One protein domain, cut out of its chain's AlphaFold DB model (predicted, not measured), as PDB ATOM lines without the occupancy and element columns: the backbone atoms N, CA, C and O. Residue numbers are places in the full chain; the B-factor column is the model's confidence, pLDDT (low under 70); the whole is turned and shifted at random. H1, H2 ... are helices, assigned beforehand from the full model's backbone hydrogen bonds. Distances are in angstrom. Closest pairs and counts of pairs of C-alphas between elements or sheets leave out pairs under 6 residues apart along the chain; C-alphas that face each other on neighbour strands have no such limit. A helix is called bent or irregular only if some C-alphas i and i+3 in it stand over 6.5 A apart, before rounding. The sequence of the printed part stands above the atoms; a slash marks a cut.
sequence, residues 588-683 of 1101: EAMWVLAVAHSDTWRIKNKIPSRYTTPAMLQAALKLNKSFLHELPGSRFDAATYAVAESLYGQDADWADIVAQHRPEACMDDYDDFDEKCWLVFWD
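What this domain is: This is residues 588 to 683 of the 1101 residues of the protein "Tetratricopeptide repeat protein" of Leeia aquatica (UniProt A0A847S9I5). Eight short helices make an irregular cluster, with H1 and H3 at one end and H7 with the long stretch 661 to 672 at the other. H4 and H6 run side by side, H1 meets H4 near the last residues of both, Ala 596 and Ala 620, making a steep corner on the side away from H6, and little H5 sits near the middle of the whole. The printed part has 96 residues, 53 of them in the named helices H1 to H8 in chain order, with no named strand, and the class is all helix. It is compact, with a radius of gyration of the C-alphas of 12.7 A and spans of 36 by 30 by 19 A.

How they stand to each other: H1, residues 588 to 596, touches H4, residues 614 to 621, at a steep tilt of 65 degrees, the same way; their closest C-alphas, of Ala 596 and Ala 620, are 4.5 A apart. H2, residues 600 to 605, is close to but not clearly touching H1, with the C-alphas of Val 595 and Ile 603 closest at 6.9 A. H3, residues 609 to 612, touches H1, with the C-alphas of Trp 591 and Tyr 611 closest at 6.7 A. H4 is the hub, touching three helices. H4 and H5, residues 627 to 630, only just touch, and only at the corner by their link, with 3 pairs of C-alphas within 8 A; the closest are those of Leu 621 and Phe 627, 6.3 A apart. H6, residues 638 to 648, touches H4 at a shallow tilt of 19 degrees, the same way, with the C-alphas of Gln 618 and Thr 640 closest at 5.9 A. H7, residues 654 to 660, is near H5 and apart from H4. H8, residues 673 to 676, is close to but not clearly touching H2, with the C-alphas of Thr 600 and Glu 675 closest at 7.3 A. In H1, H2, H4, H6 and H7 every O i to N i+4 pair is within hydrogen-bond range; H3, H5 and H8 are too short for such a pair.

Where its parts are: H1 begins at C-alpha 588, (316.041, 7.375, 64.380), and measures 12.4 A from first to last C-alpha. H2 measures 8.7 A, H3 5.2 A, H4 10.5 A and H5 5.0 A. H6, the longest, measures 15.0 A from C-alpha 638 at (334.057, 10.844, 79.120). H7 measures 10.0 A, and H8 measures 5.3 A, ending at C-alpha 676, (339.949, 18.896, 67.370).

The domain as a whole: The two C-alphas farthest apart, those of Ala 589 and Asp 669, are 38.4 A apart. The printed part has no cut. The link from H7 to H8, 12 residues, is long. The mean pLDDT of the printed part is 90.9, and no printed residue is under 70.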
ATOM      1  N   GLU A 588     314.838   7.148  63.560       87.06
ATOM      2  CA  GLU A 588     316.041   7.375  64.380       87.06
ATOM      3  C   GLU A 588     317.279   6.642  63.833       87.06
ATOM      4  O   GLU A 588     318.352   7.227  63.737       87.06
ATOM      5  N   ALA A 589     317.127   5.392  63.385       92.25
ATOM      6  CA  ALA A 589     318.230   4.602  62.835       92.25
ATOM      7  C   ALA A 589     318.840   5.199  61.552       92.25
ATOM      8  O   ALA A 589     320.046   5.065  61.335       92.25
ATOM      9  N   MET A 590     318.031   5.855  60.713       94.12
ATOM     10  CA  MET A 590     318.510   6.520  59.497       94.12
ATOM     11  C   MET A 590     319.273   7.800  59.845       94.12
ATOM     12  O   MET A 590     320.337   8.052  59.285       94.12
ATOM     13  N   TRP A 591     318.794   8.554  60.837       93.00
ATOM     14  CA  TRP A 591     319.504   9.720  61.366       93.00
ATOM     15  C   TRP A 591     320.827   9.347  62.039       93.00
ATOM     16  O   TRP A 591     321.828  10.015  61.809       93.00
ATOM     17  N   VAL A 592     320.879   8.251  62.805       95.44
ATOM     18  CA  VAL A 592     322.143   7.743  63.372       95.44
ATOM     19  C   VAL A 592     323.134   7.373  62.263       95.44
ATOM     20  O   VAL A 592     324.322   7.671  62.384       95.44
ATOM     21  N   LEU A 593     322.663   6.754  61.173       96.69
ATOM     22  CA  LEU A 593     323.506   6.467  60.011       96.69
ATOM     23  C   LEU A 593     324.005   7.758  59.349       96.69
ATOM     24  O   LEU A 593     325.189   7.858  59.049       96.69
ATOM     25  N   ALA A 594     323.134   8.752  59.164       95.31
ATOM     26  CA  ALA A 594     323.510  10.047  58.606       95.31
ATOM     27  C   ALA A 594     324.580  10.746  59.456       95.31
ATOM     28  O   ALA A 594     325.595  11.191  58.925       95.31
ATOM     29  N   VAL A 595     324.406  10.766  60.779       95.50
ATOM     30  CA  VAL A 595     325.395  11.308  61.721       95.50
ATOM     31  C   VAL A 595     326.740  10.592  61.573       95.50
ATOM     32  O   VAL A 595     327.759  11.258  61.448       95.50
ATOM     33  N   ALA A 596     326.753   9.256  61.500       96.44
ATOM     34  CA  ALA A 596     327.982   8.461  61.372       96.44
ATOM     35  C   ALA A 596     328.791   8.730  60.086       96.44
ATOM     36  O   ALA A 596     329.957   8.339  60.002       96.44
ATOM     37  N   HIS A 597     328.176   9.360  59.083       95.75
ATOM     38  CA  HIS A 597     328.778   9.709  57.794       95.75
ATOM     39  C   HIS A 597     328.736  11.224  57.515       95.75
ATOM     40  O   HIS A 597     328.805  11.638  56.360       95.75
ATOM     41  N   SER A 598     328.572  12.057  58.544       94.12
ATOM     42  CA  SER A 598     328.623  13.520  58.423       94.12
ATOM     43  C   SER A 598     329.976  14.067  58.866       94.12
ATOM     44  O   SER A 598     330.619  13.474  59.730       94.12
ATOM     45  N   ASP A 599     330.362  15.208  58.299       91.19
ATOM     46  CA  ASP A 599     331.502  16.004  58.756       91.19
ATOM     47  C   ASP A 599     331.168  16.854  60.000       91.19
ATOM     48  O   ASP A 599     329.996  17.055  60.360       91.19
ATOM     49  N   THR A 600     332.215  17.374  60.648       88.62
ATOM     50  CA  THR A 600     332.134  18.228  61.848       88.62
ATOM     51  C   THR A 600     331.187  19.418  61.666       88.62
ATOM     52  O   THR A 600     330.345  19.691  62.532       88.62
ATOM     53  N   TRP A 601     331.289  20.120  60.532       88.00
ATOM     54  CA  TRP A 601     330.499  21.321  60.255       88.00
ATOM     55  C   TRP A 601     329.007  20.999  60.196       88.00
ATOM     56  O   TRP A 601     328.189  21.688  60.811       88.00
ATOM     57  N   ARG A 602     328.635  19.916  59.512       87.00
ATOM     58  CA  ARG A 602     327.242  19.505  59.365       87.00
ATOM     59  C   ARG A 602     326.652  19.084  60.703       87.00
ATOM     60  O   ARG A 602     325.526  19.472  61.019       87.00
ATOM     61  N   ILE A 603     327.412  18.356  61.521       87.56
ATOM     62  CA  ILE A 603     326.991  17.959  62.875       87.56
ATOM     63  C   ILE A 603     326.707  19.184  63.749       87.56
ATOM     64  O   ILE A 603     325.755  19.168  64.531       87.56
ATOM     65  N   LYS A 604     327.515  20.243  63.629       81.38
ATOM     66  CA  LYS A 604     327.321  21.486  64.385       81.38
ATOM     67  C   LYS A 604     326.137  22.312  63.882       81.38
ATOM     68  O   LYS A 604     325.389  22.830  64.708       81.38
ATOM     69  N   ASN A 605     325.981  22.429  62.563       77.38
ATOM     70  CA  ASN A 605     325.170  23.491  61.957       77.38
ATOM     71  C   ASN A 605     323.881  23.021  61.275       77.38
ATOM     72  O   ASN A 605     322.971  23.826  61.098       77.38
ATOM     73  N   LYS A 606     323.798  21.756  60.850       78.56
ATOM     74  CA  LYS A 606     322.687  21.257  60.016       78.56
ATOM     75  C   LYS A 606     321.954  20.062  60.609       78.56
ATOM     76  O   LYS A 606     320.805  19.827  60.259       78.56
ATOM     77  N   ILE A 607     322.589  19.289  61.494       81.94
ATOM     78  CA  ILE A 607     321.913  18.171  62.155       81.94
ATOM     79  C   ILE A 607     321.101  18.699  63.349       81.94
ATOM     80  O   ILE A 607     321.684  19.299  64.254       81.94
ATOM     81  N   PRO A 608     319.782  18.423  63.414       77.50
ATOM     82  CA  PRO A 608     318.953  18.818  64.545       77.50
ATOM     83  C   PRO A 608     319.525  18.333  65.880       77.50
ATOM     84  O   PRO A 608     319.947  17.179  66.013       77.50
ATOM     85  N   SER A 609     319.481  19.190  66.901       73.62
ATOM     86  CA  SER A 609     320.139  18.950  68.197       73.62
ATOM     87  C   SER A 609     319.761  17.604  68.841       73.62
ATOM     88  O   SER A 609     320.630  16.902  69.365       73.62
ATOM     89  N   ARG A 610     318.501  17.169  68.702       76.56
ATOM     90  CA  ARG A 610     318.003  15.862  69.176       76.56
ATOM     91  C   ARG A 610     318.751  14.654  68.599       76.56
ATOM     92  O   ARG A 610     318.819  13.621  69.261       76.56
ATOM     93  N   TYR A 611     319.321  14.784  67.400       84.00
ATOM     94  CA  TYR A 611     320.069  13.723  66.726       84.00
ATOM     95  C   TYR A 611     321.566  13.728  67.036       84.00
ATOM     96  O   TYR A 611     322.296  12.812  66.669       84.00
ATOM     97  N   THR A 612     322.004  14.729  67.795       83.06
ATOM     98  CA  THR A 612     323.388  14.904  68.242       83.06
ATOM     99  C   THR A 612     323.545  14.696  69.752       83.06
ATOM    100  O   THR A 612     324.513  15.154  70.357       83.06
ATOM    101  N   THR A 613     322.585  14.006  70.380       85.62
ATOM    102  CA  THR A 613     322.661  13.637  71.799       85.62
ATOM    103  C   THR A 613     323.795  12.635  72.044       85.62
ATOM    104  O   THR A 613     324.105  11.842  71.151       85.62
ATOM    105  N   PRO A 614     324.375  12.572  73.259       86.12
ATOM    106  CA  PRO A 614     325.447  11.620  73.560       86.12
ATOM    107  C   PRO A 614     325.093  10.167  73.212       86.12
ATOM    108  O   PRO A 614     325.915   9.444  72.657       86.12
ATOM    109  N   ALA A 615     323.848   9.743  73.457       88.25
ATOM    110  CA  ALA A 615     323.385   8.397  73.118       88.25
ATOM    111  C   ALA A 615     323.415   8.122  71.603       88.25
ATOM    112  O   ALA A 615     323.791   7.026  71.181       88.25
ATOM    113  N   MET A 616     323.060   9.114  70.784       90.38
ATOM    114  CA  MET A 616     323.065   8.990  69.327       90.38
ATOM    115  C   MET A 616     324.464   9.068  68.734       90.38
ATOM    116  O   MET A 616     324.786   8.260  67.868       90.38
ATOM    117  N   LEU A 617     325.328   9.942  69.257       92.19
ATOM    118  CA  LEU A 617     326.743   9.989  68.875       92.19
ATOM    119  C   LEU A 617     327.438   8.651  69.188       92.19
ATOM    120  O   LEU A 617     328.159   8.104  68.356       92.19
ATOM    121  N   GLN A 618     327.142   8.054  70.346       93.19
ATOM    122  CA  GLN A 618     327.624   6.718  70.716       93.19
ATOM    123  C   GLN A 618     327.065   5.605  69.818       93.19
ATOM    124  O   GLN A 618     327.738   4.597  69.599       93.19
ATOM    125  N   ALA A 619     325.834   5.741  69.319       93.88
ATOM    126  CA  ALA A 619     325.269   4.806  68.350       93.88
ATOM    127  C   ALA A 619     325.920   4.966  66.965       93.88
ATOM    128  O   ALA A 619     326.249   3.959  66.343       93.88
ATOM    129  N   ALA A 620     326.179   6.202  66.531       95.50
ATOM    130  CA  ALA A 620     326.857   6.522  65.277       95.50
ATOM    131  C   ALA A 620     328.298   5.991  65.260       95.50
ATOM    132  O   ALA A 620     328.705   5.351  64.290       95.50
ATOM    133  N   LEU A 621     329.020   6.122  66.381       95.12
ATOM    134  CA  LEU A 621     330.350   5.528  66.556       95.12
ATOM    135  C   LEU A 621     330.359   4.017  66.322       95.12
ATOM    136  O   LEU A 621     331.343   3.499  65.829       95.12
ATOM    137  N   LYS A 622     329.276   3.290  66.625       94.88
ATOM    138  CA  LYS A 622     329.214   1.840  66.362       94.88
ATOM    139  C   LYS A 622     329.077   1.504  64.877       94.88
ATOM    140  O   LYS A 622     329.325   0.359  64.506       94.88
ATOM    141  N   LEU A 623     328.633   2.452  64.052       95.44
ATOM    142  CA  LEU A 623     328.415   2.253  62.620       95.44
ATOM    143  C   LEU A 623     329.664   2.571  61.799       95.44
ATOM    144  O   LEU A 623     329.931   1.870  60.825       95.44
ATOM    145  N   ASN A 624     330.426   3.594  62.193       94.88
ATOM    146  CA  ASN A 624     331.589   4.048  61.445       94.88
ATOM    147  C   ASN A 624     332.721   4.510  62.375       94.88
ATOM    148  O   ASN A 624     332.566   5.472  63.122       94.88
ATOM    149  N   LYS A 625     333.892   3.867  62.281       94.38
ATOM    150  CA  LYS A 625     335.080   4.246  63.060       94.38
ATOM    151  C   LYS A 625     335.650   5.601  62.629       94.38
ATOM    152  O   LYS A 625     336.138   6.334  63.483       94.38
ATOM    153  N   SER A 626     335.585   5.950  61.336       92.50
ATOM    154  CA  SER A 626     336.163   7.214  60.842       92.50
ATOM    155  C   SER A 626     335.474   8.438  61.444       92.50
ATOM    156  O   SER A 626     336.087   9.495  61.536       92.50
ATOM    157  N   PHE A 627     334.244   8.269  61.936       94.38
ATOM    158  CA  PHE A 627     333.500   9.284  62.670       94.38
ATOM    159  C   PHE A 627     334.248   9.821  63.901       94.38
ATOM    160  O   PHE A 627     333.981  10.936  64.325       94.38
ATOM    161  N   LEU A 628     335.221   9.083  64.457       94.19
ATOM    162  CA  LEU A 628     336.099   9.587  65.524       94.19
ATOM    163  C   LEU A 628     336.820  10.892  65.147       94.19
ATOM    164  O   LEU A 628     337.063  11.707  66.032       94.19
ATOM    165  N   HIS A 629     337.142  11.077  63.862       91.12
ATOM    166  CA  HIS A 629     337.828  12.266  63.352       91.12
ATOM    167  C   HIS A 629     336.881  13.437  63.071       91.12
ATOM    168  O   HIS A 629     337.301  14.583  63.175       91.12
ATOM    169  N   GLU A 630     335.620  13.143  62.742       92.25
ATOM    170  CA  GLU A 630     334.592  14.133  62.377       92.25
ATOM    171  C   GLU A 630     333.705  14.540  63.563       92.25
ATOM    172  O   GLU A 630     332.910  15.472  63.484       92.25
ATOM    173  N   LEU A 631     333.769  13.808  64.677       91.75
ATOM    174  CA  LEU A 631     332.967  14.103  65.853       91.75
ATOM    175  C   LEU A 631     333.537  15.351  66.552       91.75
ATOM    176  O   LEU A 631     334.665  15.271  67.047       91.75
ATOM    177  N   PRO A 632     332.777  16.466  66.675       90.56
ATOM    178  CA  PRO A 632     333.290  17.674  67.312       90.56
ATOM    179  C   PRO A 632     333.832  17.376  68.711       90.56
ATOM    180  O   PRO A 632     333.120  16.815  69.552       90.56
ATOM    181  N   GLY A 633     335.078  17.768  68.971       90.94
ATOM    182  CA  GLY A 633     335.785  17.476  70.214       90.94
ATOM    183  C   GLY A 633     335.032  17.922  71.465       90.94
ATOM    184  O   GLY A 633     334.939  17.161  72.429       90.94
ATOM    185  N   SER A 634     334.370  19.077  71.414       88.06
ATOM    186  CA  SER A 634     333.497  19.630  72.458       88.06
ATOM    187  C   SER A 634     332.287  18.750  72.799       88.06
ATOM    188  O   SER A 634     331.678  18.917  73.855       88.06
ATOM    189  N   ARG A 635     331.950  17.771  71.950       87.88
ATOM    190  CA  ARG A 635     330.892  16.767  72.168       87.88
ATOM    191  C   ARG A 635     331.445  15.379  72.524       87.88
ATOM    192  O   ARG A 635     330.668  14.456  72.764       87.88
ATOM    193  N   PHE A 636     332.768  15.229  72.601       92.00
ATOM    194  CA  PHE A 636     333.461  13.979  72.915       92.00
ATOM    195  C   PHE A 636     333.753  13.853  74.418       92.00
ATOM    196  O   PHE A 636     334.880  14.022  74.897       92.00
ATOM    197  N   ASP A 637     332.704  13.594  75.195       91.00
ATOM    198  CA  ASP A 637     332.781  13.502  76.654       91.00
ATOM    199  C   ASP A 637     333.362  12.166  77.167       91.00
ATOM    200  O   ASP A 637     333.667  11.237  76.414       91.00
ATOM    201  N   ALA A 638     333.507  12.045  78.489       91.88
ATOM    202  CA  ALA A 638     334.057  10.844  79.120       91.88
ATOM    203  C   ALA A 638     333.220   9.575  78.866       91.88
ATOM    204  O   ALA A 638     333.776   8.479  78.778       91.88
ATOM    205  N   ALA A 639     331.894   9.703  78.744       91.31
ATOM    206  CA  ALA A 639     331.019   8.569  78.455       91.31
ATOM    207  C   ALA A 639     331.212   8.078  77.013       91.31
ATOM    208  O   ALA A 639     331.323   6.875  76.772       91.31
ATOM    209  N   THR A 640     331.316   9.013  76.071       92.88
ATOM    210  CA  THR A 640     331.567   8.749  74.652       92.88
ATOM    211  C   THR A 640     332.958   8.159  74.441       92.88
ATOM    212  O   THR A 640     333.087   7.150  73.748       92.88
ATOM    213  N   TYR A 641     333.973   8.681  75.141       95.12
ATOM    214  CA  TYR A 641     335.316   8.099  75.159       95.12
ATOM    215  C   TYR A 641     335.319   6.656  75.665       95.12
ATOM    216  O   TYR A 641     335.921   5.795  75.033       95.12
ATOM    217  N   ALA A 642     334.609   6.352  76.757       95.56
ATOM    218  CA  ALA A 642     334.534   4.986  77.276       95.56
ATOM    219  C   ALA A 642     333.894   4.009  76.270       95.56
ATOM    220  O   ALA A 642     334.337   2.866  76.145       95.56
ATOM    221  N   VAL A 643     332.874   4.454  75.523       95.50
ATOM    222  CA  VAL A 643     332.279   3.656  74.438       95.50
ATOM    223  C   VAL A 643     333.286   3.455  73.306       95.50
ATOM    224  O   VAL A 643     333.499   2.313  72.899       95.50
ATOM    225  N   ALA A 644     333.941   4.518  72.838       95.75
ATOM    226  CA  ALA A 644     334.946   4.443  71.780       95.75
ATOM    227  C   ALA A 644     336.126   3.531  72.160       95.75
ATOM    228  O   ALA A 644     336.502   2.659  71.383       95.75
ATOM    229  N   GLU A 645     336.641   3.645  73.386       96.75
ATOM    230  CA  GLU A 645     337.709   2.788  73.912       96.75
ATOM    231  C   GLU A 645     337.267   1.319  74.000       96.75
ATOM    232  O   GLU A 645     338.042   0.417  73.685       96.75
ATOM    233  N   SER A 646     336.009   1.053  74.364       97.00
ATOM    234  CA  SER A 646     335.480  -0.318  74.386       97.00
ATOM    235  C   SER A 646     335.362  -0.948  72.993       97.00
ATOM    236  O   SER A 646     335.487  -2.167  72.867       97.00
ATOM    237  N   LEU A 647     335.122  -0.130  71.963       95.75
ATOM    238  CA  LEU A 647     334.974  -0.564  70.573       95.75
ATOM    239  C   LEU A 647     336.327  -0.713  69.871       95.75
ATOM    240  O   LEU A 647     336.541  -1.703  69.178       95.75
ATOM    241  N   TYR A 648     337.225   0.256  70.066       96.88
ATOM    242  CA  TYR A 648     338.422   0.450  69.243       96.88
ATOM    243  C   TYR A 648     339.728   0.446  70.035       96.88
ATOM    244  O   TYR A 648     340.797   0.493  69.441       96.88
ATOM    245  N   GLY A 649     339.693   0.345  71.366       93.50
ATOM    246  CA  GLY A 649     340.882   0.481  72.215       93.50
ATOM    247  C   GLY A 649     341.965  -0.588  72.023       93.50
ATOM    248  O   GLY A 649     343.056  -0.454  72.571       93.50
ATOM    249  N   GLN A 650     341.672  -1.664  71.285       95.62
ATOM    250  CA  GLN A 650     342.639  -2.705  70.908       95.62
ATOM    251  C   GLN A 650     343.183  -2.537  69.480       95.62
ATOM    252  O   GLN A 650     344.063  -3.301  69.077       95.62
ATOM    253  N   ASP A 651     342.669  -1.572  68.715       96.56
ATOM    254  CA  ASP A 651     343.119  -1.314  67.353       96.56
ATOM    255  C   ASP A 651     344.508  -0.662  67.368       96.56
ATOM    256  O   ASP A 651     344.841   0.130  68.251       96.56
ATOM    257  N   ALA A 652     345.346  -1.006  66.387       94.50
ATOM    258  CA  ALA A 652     346.749  -0.581  66.358       94.50
ATOM    259  C   ALA A 652     346.931   0.943  66.221       94.50
ATOM    260  O   ALA A 652     347.927   1.479  66.694       94.50
ATOM    261  N   ASP A 653     345.969   1.616  65.592       95.12
ATOM    262  CA  ASP A 653     345.909   3.061  65.352       95.12
ATOM    263  C   ASP A 653     345.235   3.843  66.497       95.12
ATOM    264  O   ASP A 653     345.318   5.067  66.520       95.12
ATOM    265  N   TRP A 654     344.600   3.179  67.476       96.12
ATOM    266  CA  TRP A 654     343.855   3.853  68.553       96.12
ATOM    267  C   TRP A 654     344.713   4.843  69.343       96.12
ATOM    268  O   TRP A 654     344.280   5.958  69.622       96.12
ATOM    269  N   ALA A 655     345.946   4.456  69.684       94.56
ATOM    270  CA  ALA A 655     346.862   5.327  70.414       94.56
ATOM    271  C   ALA A 655     347.222   6.593  69.618       94.56
ATOM    272  O   ALA A 655     347.325   7.666  70.213       94.56
ATOM    273  N   ASP A 656     347.365   6.471  68.296       95.19
ATOM    274  CA  ASP A 656     347.679   7.590  67.407       95.19
ATOM    275  C   ASP A 656     346.462   8.511  67.237       95.19
ATOM    276  O   ASP A 656     346.610   9.725  67.355       95.19
ATOM    277  N   ILE A 657     345.256   7.948  67.066       94.62
ATOM    278  CA  ILE A 657     343.995   8.713  67.028       94.62
ATOM    279  C   ILE A 657     343.833   9.507  68.329       94.62
ATOM    280  O   ILE A 657     343.675  10.724  68.304       94.62
ATOM    281  N   VAL A 658     343.944   8.845  69.487       95.75
ATOM    282  CA  VAL A 658     343.833   9.518  70.792       95.75
ATOM    283  C   VAL A 658     344.876  10.628  70.925       95.75
ATOM    284  O   VAL A 658     344.555  11.691  71.446       95.75
ATOM    285  N   ALA A 659     346.115  10.408  70.474       94.38
ATOM    286  CA  ALA A 659     347.172  11.413  70.548       94.38
ATOM    287  C   ALA A 659     346.875  12.663  69.702       94.38
ATOM    288  O   ALA A 659     347.192  13.761  70.151       94.38
ATOM    289  N   GLN A 660     346.239  12.513  68.534       93.44
ATOM    290  CA  GLN A 660     345.843  13.636  67.668       93.44
ATOM    291  C   GLN A 660     344.791  14.544  68.317       93.44
ATOM    292  O   GLN A 660     344.802  15.747  68.085       93.44
ATOM    293  N   HIS A 661     343.928  13.988  69.168       94.44
ATOM    294  CA  HIS A 661     342.837  14.720  69.823       94.44
ATOM    295  C   HIS A 661     343.160  15.177  71.255       94.44
ATOM    296  O   HIS A 661     342.272  15.609  71.997       94.44
ATOM    297  N   ARG A 662     344.425  15.066  71.679       94.38
ATOM    298  CA  ARG A 662     344.892  15.583  72.971       94.38
ATOM    299  C   ARG A 662     345.269  17.063  72.885       94.38
ATOM    300  O   ARG A 662     345.682  17.511  71.814       94.38
ATOM    301  N   PRO A 663     345.242  17.796  74.019       92.25
ATOM    302  CA  PRO A 663     345.627  19.197  74.046       92.25
ATOM    303  C   PRO A 663     346.976  19.445  73.375       92.25
ATOM    304  O   PRO A 663     347.066  20.342  72.551       92.25
ATOM    305  N   GLU A 664     347.994  18.614  73.638       89.88
ATOM    306  CA  GLU A 664     349.345  18.792  73.089       89.88
ATOM    307  C   GLU A 664     349.393  18.852  71.555       89.88
ATOM    308  O   GLU A 664     350.228  19.581  71.024       89.88
ATOM    309  N   ALA A 665     348.516  18.115  70.867       89.25
ATOM    310  CA  ALA A 665     348.422  18.087  69.407       89.25
ATOM    311  C   ALA A 665     347.479  19.159  68.835       89.25
ATOM    312  O   ALA A 665     347.581  19.472  67.659       89.25
ATOM    313  N   CYS A 666     346.601  19.739  69.660       89.00
ATOM    314  CA  CYS A 666     345.617  20.755  69.264       89.00
ATOM    315  C   CYS A 666     346.032  22.182  69.682       89.00
ATOM    316  O   CYS A 666     345.210  23.103  69.709       89.00
ATOM    317  N   MET A 667     347.289  22.379  70.107       85.75
ATOM    318  CA  MET A 667     347.766  23.651  70.663       85.75
ATOM    319  C   MET A 667     348.287  24.655  69.628       85.75
ATOM    320  O   MET A 667     348.617  25.768  70.043       85.75
ATOM    321  N   ASP A 668     348.346  24.311  68.340       84.06
ATOM    322  CA  ASP A 668     348.833  25.225  67.302       84.06
ATOM    323  C   ASP A 668     347.907  26.434  67.137       84.06
ATOM    324  O   ASP A 668     346.698  26.346  67.350       84.06
ATOM    325  N   ASP A 669     348.471  27.591  66.793       77.12
ATOM    326  CA  ASP A 669     347.764  28.876  66.862       77.12
ATOM    327  C   ASP A 669     346.490  28.918  66.001       77.12
ATOM    328  O   ASP A 669     345.553  29.615  66.361       77.12
ATOM    329  N   TYR A 670     346.414  28.139  64.920       76.75
ATOM    330  CA  TYR A 670     345.279  28.111  63.986       76.75
ATOM    331  C   TYR A 670     344.342  26.912  64.159       76.75
ATOM    332  O   TYR A 670     343.389  26.780  63.402       76.75
ATOM    333  N   ASP A 671     344.600  26.035  65.130       80.25
ATOM    334  CA  ASP A 671     343.746  24.873  65.355       80.25
ATOM    335  C   ASP A 671     342.489  25.232  66.147       80.25
ATOM    336  O   ASP A 671     342.598  25.701  67.292       80.25
ATOM    337  N   ASP A 672     341.335  24.888  65.562       82.38
ATOM    338  CA  ASP A 672     340.013  24.896  66.192       82.38
ATOM    339  C   ASP A 672     339.993  23.899  67.355       82.38
ATOM    340  O   ASP A 672     339.806  22.687  67.203       82.38
ATOM    341  N   PHE A 673     340.284  24.414  68.548       89.19
ATOM    342  CA  PHE A 673     340.474  23.597  69.741       89.19
ATOM    343  C   PHE A 673     339.195  22.848  70.118       89.19
ATOM    344  O   PHE A 673     339.279  21.703  70.560       89.19
ATOM    345  N   ASP A 674     338.026  23.470  69.943       88.12
ATOM    346  CA  ASP A 674     336.750  22.846  70.276       88.12
ATOM    347  C   ASP A 674     336.359  21.718  69.303       88.12
ATOM    348  O   ASP A 674     335.653  20.787  69.690       88.12
ATOM    349  N   GLU A 675     336.836  21.768  68.060       89.94
ATOM    350  CA  GLU A 675     336.616  20.725  67.054       89.94
ATOM    351  C   GLU A 675     337.600  19.579  67.207       89.94
ATOM    352  O   GLU A 675     337.199  18.415  67.200       89.94
ATOM    353  N   LYS A 676     338.882  19.898  67.389       90.44
ATOM    354  CA  LYS A 676     339.949  18.896  67.370       90.44
ATOM    355  C   LYS A 676     340.199  18.264  68.732       90.44
ATOM    356  O   LYS A 676     340.392  17.053  68.806       90.44
ATOM    357  N   CYS A 677     340.199  19.032  69.822       93.38
ATOM    358  CA  CYS A 677     340.534  18.486  71.136       93.38
ATOM    359  C   CYS A 677     339.305  17.833  71.773       93.38
ATOM    360  O   CYS A 677     338.315  18.505  72.063       93.38
ATOM    361  N   TRP A 678     339.374  16.539  72.082       94.56
ATOM    362  CA  TRP A 678     338.260  15.850  72.738       94.56
ATOM    363  C   TRP A 678     338.029  16.374  74.158       94.56
ATOM    364  O   TRP A 678     338.970  16.470  74.952       94.56
ATOM    365  N   LEU A 679     336.767  16.657  74.491       93.69
ATOM    366  CA  LEU A 679     336.337  17.271  75.752       93.69
ATOM    367  C   LEU A 679     336.843  16.509  76.981       93.69
ATOM    368  O   LEU A 679     337.223  17.117  77.977       93.69
ATOM    369  N   VAL A 680     336.911  15.176  76.906       94.25
ATOM    370  CA  VAL A 680     337.462  14.319  77.973       94.25
ATOM    371  C   VAL A 680     338.896  14.687  78.394       94.25
ATOM    372  O   VAL A 680     339.313  14.347  79.504       94.25
ATOM    373  N   PHE A 681     339.657  15.377  77.539       95.00
ATOM    374  CA  PHE A 681     341.031  15.805  77.810       95.00
ATOM    375  C   PHE A 681     341.174  17.292  78.132       95.00
ATOM    376  O   PHE A 681     342.300  17.755  78.307       95.00
ATOM    377  N   TRP A 682     340.080  18.047  78.214       94.25
ATOM    378  CA  TRP A 682     340.161  19.468  78.520       94.25
ATOM    379  C   TRP A 682     340.537  19.686  79.984       94.25
ATOM    380  O   TRP A 682     339.894  19.181  80.905       94.25
ATOM    381  N   ASP A 683     341.577  20.485  80.197       93.00
ATOM    382  CA  ASP A 683     342.020  20.929  81.511       93.00
ATOM    383  C   ASP A 683     342.143  22.458  81.559       93.00
ATOM    384  O   ASP A 683     342.331  23.125  80.538       93.00
TER     385      ASP A 683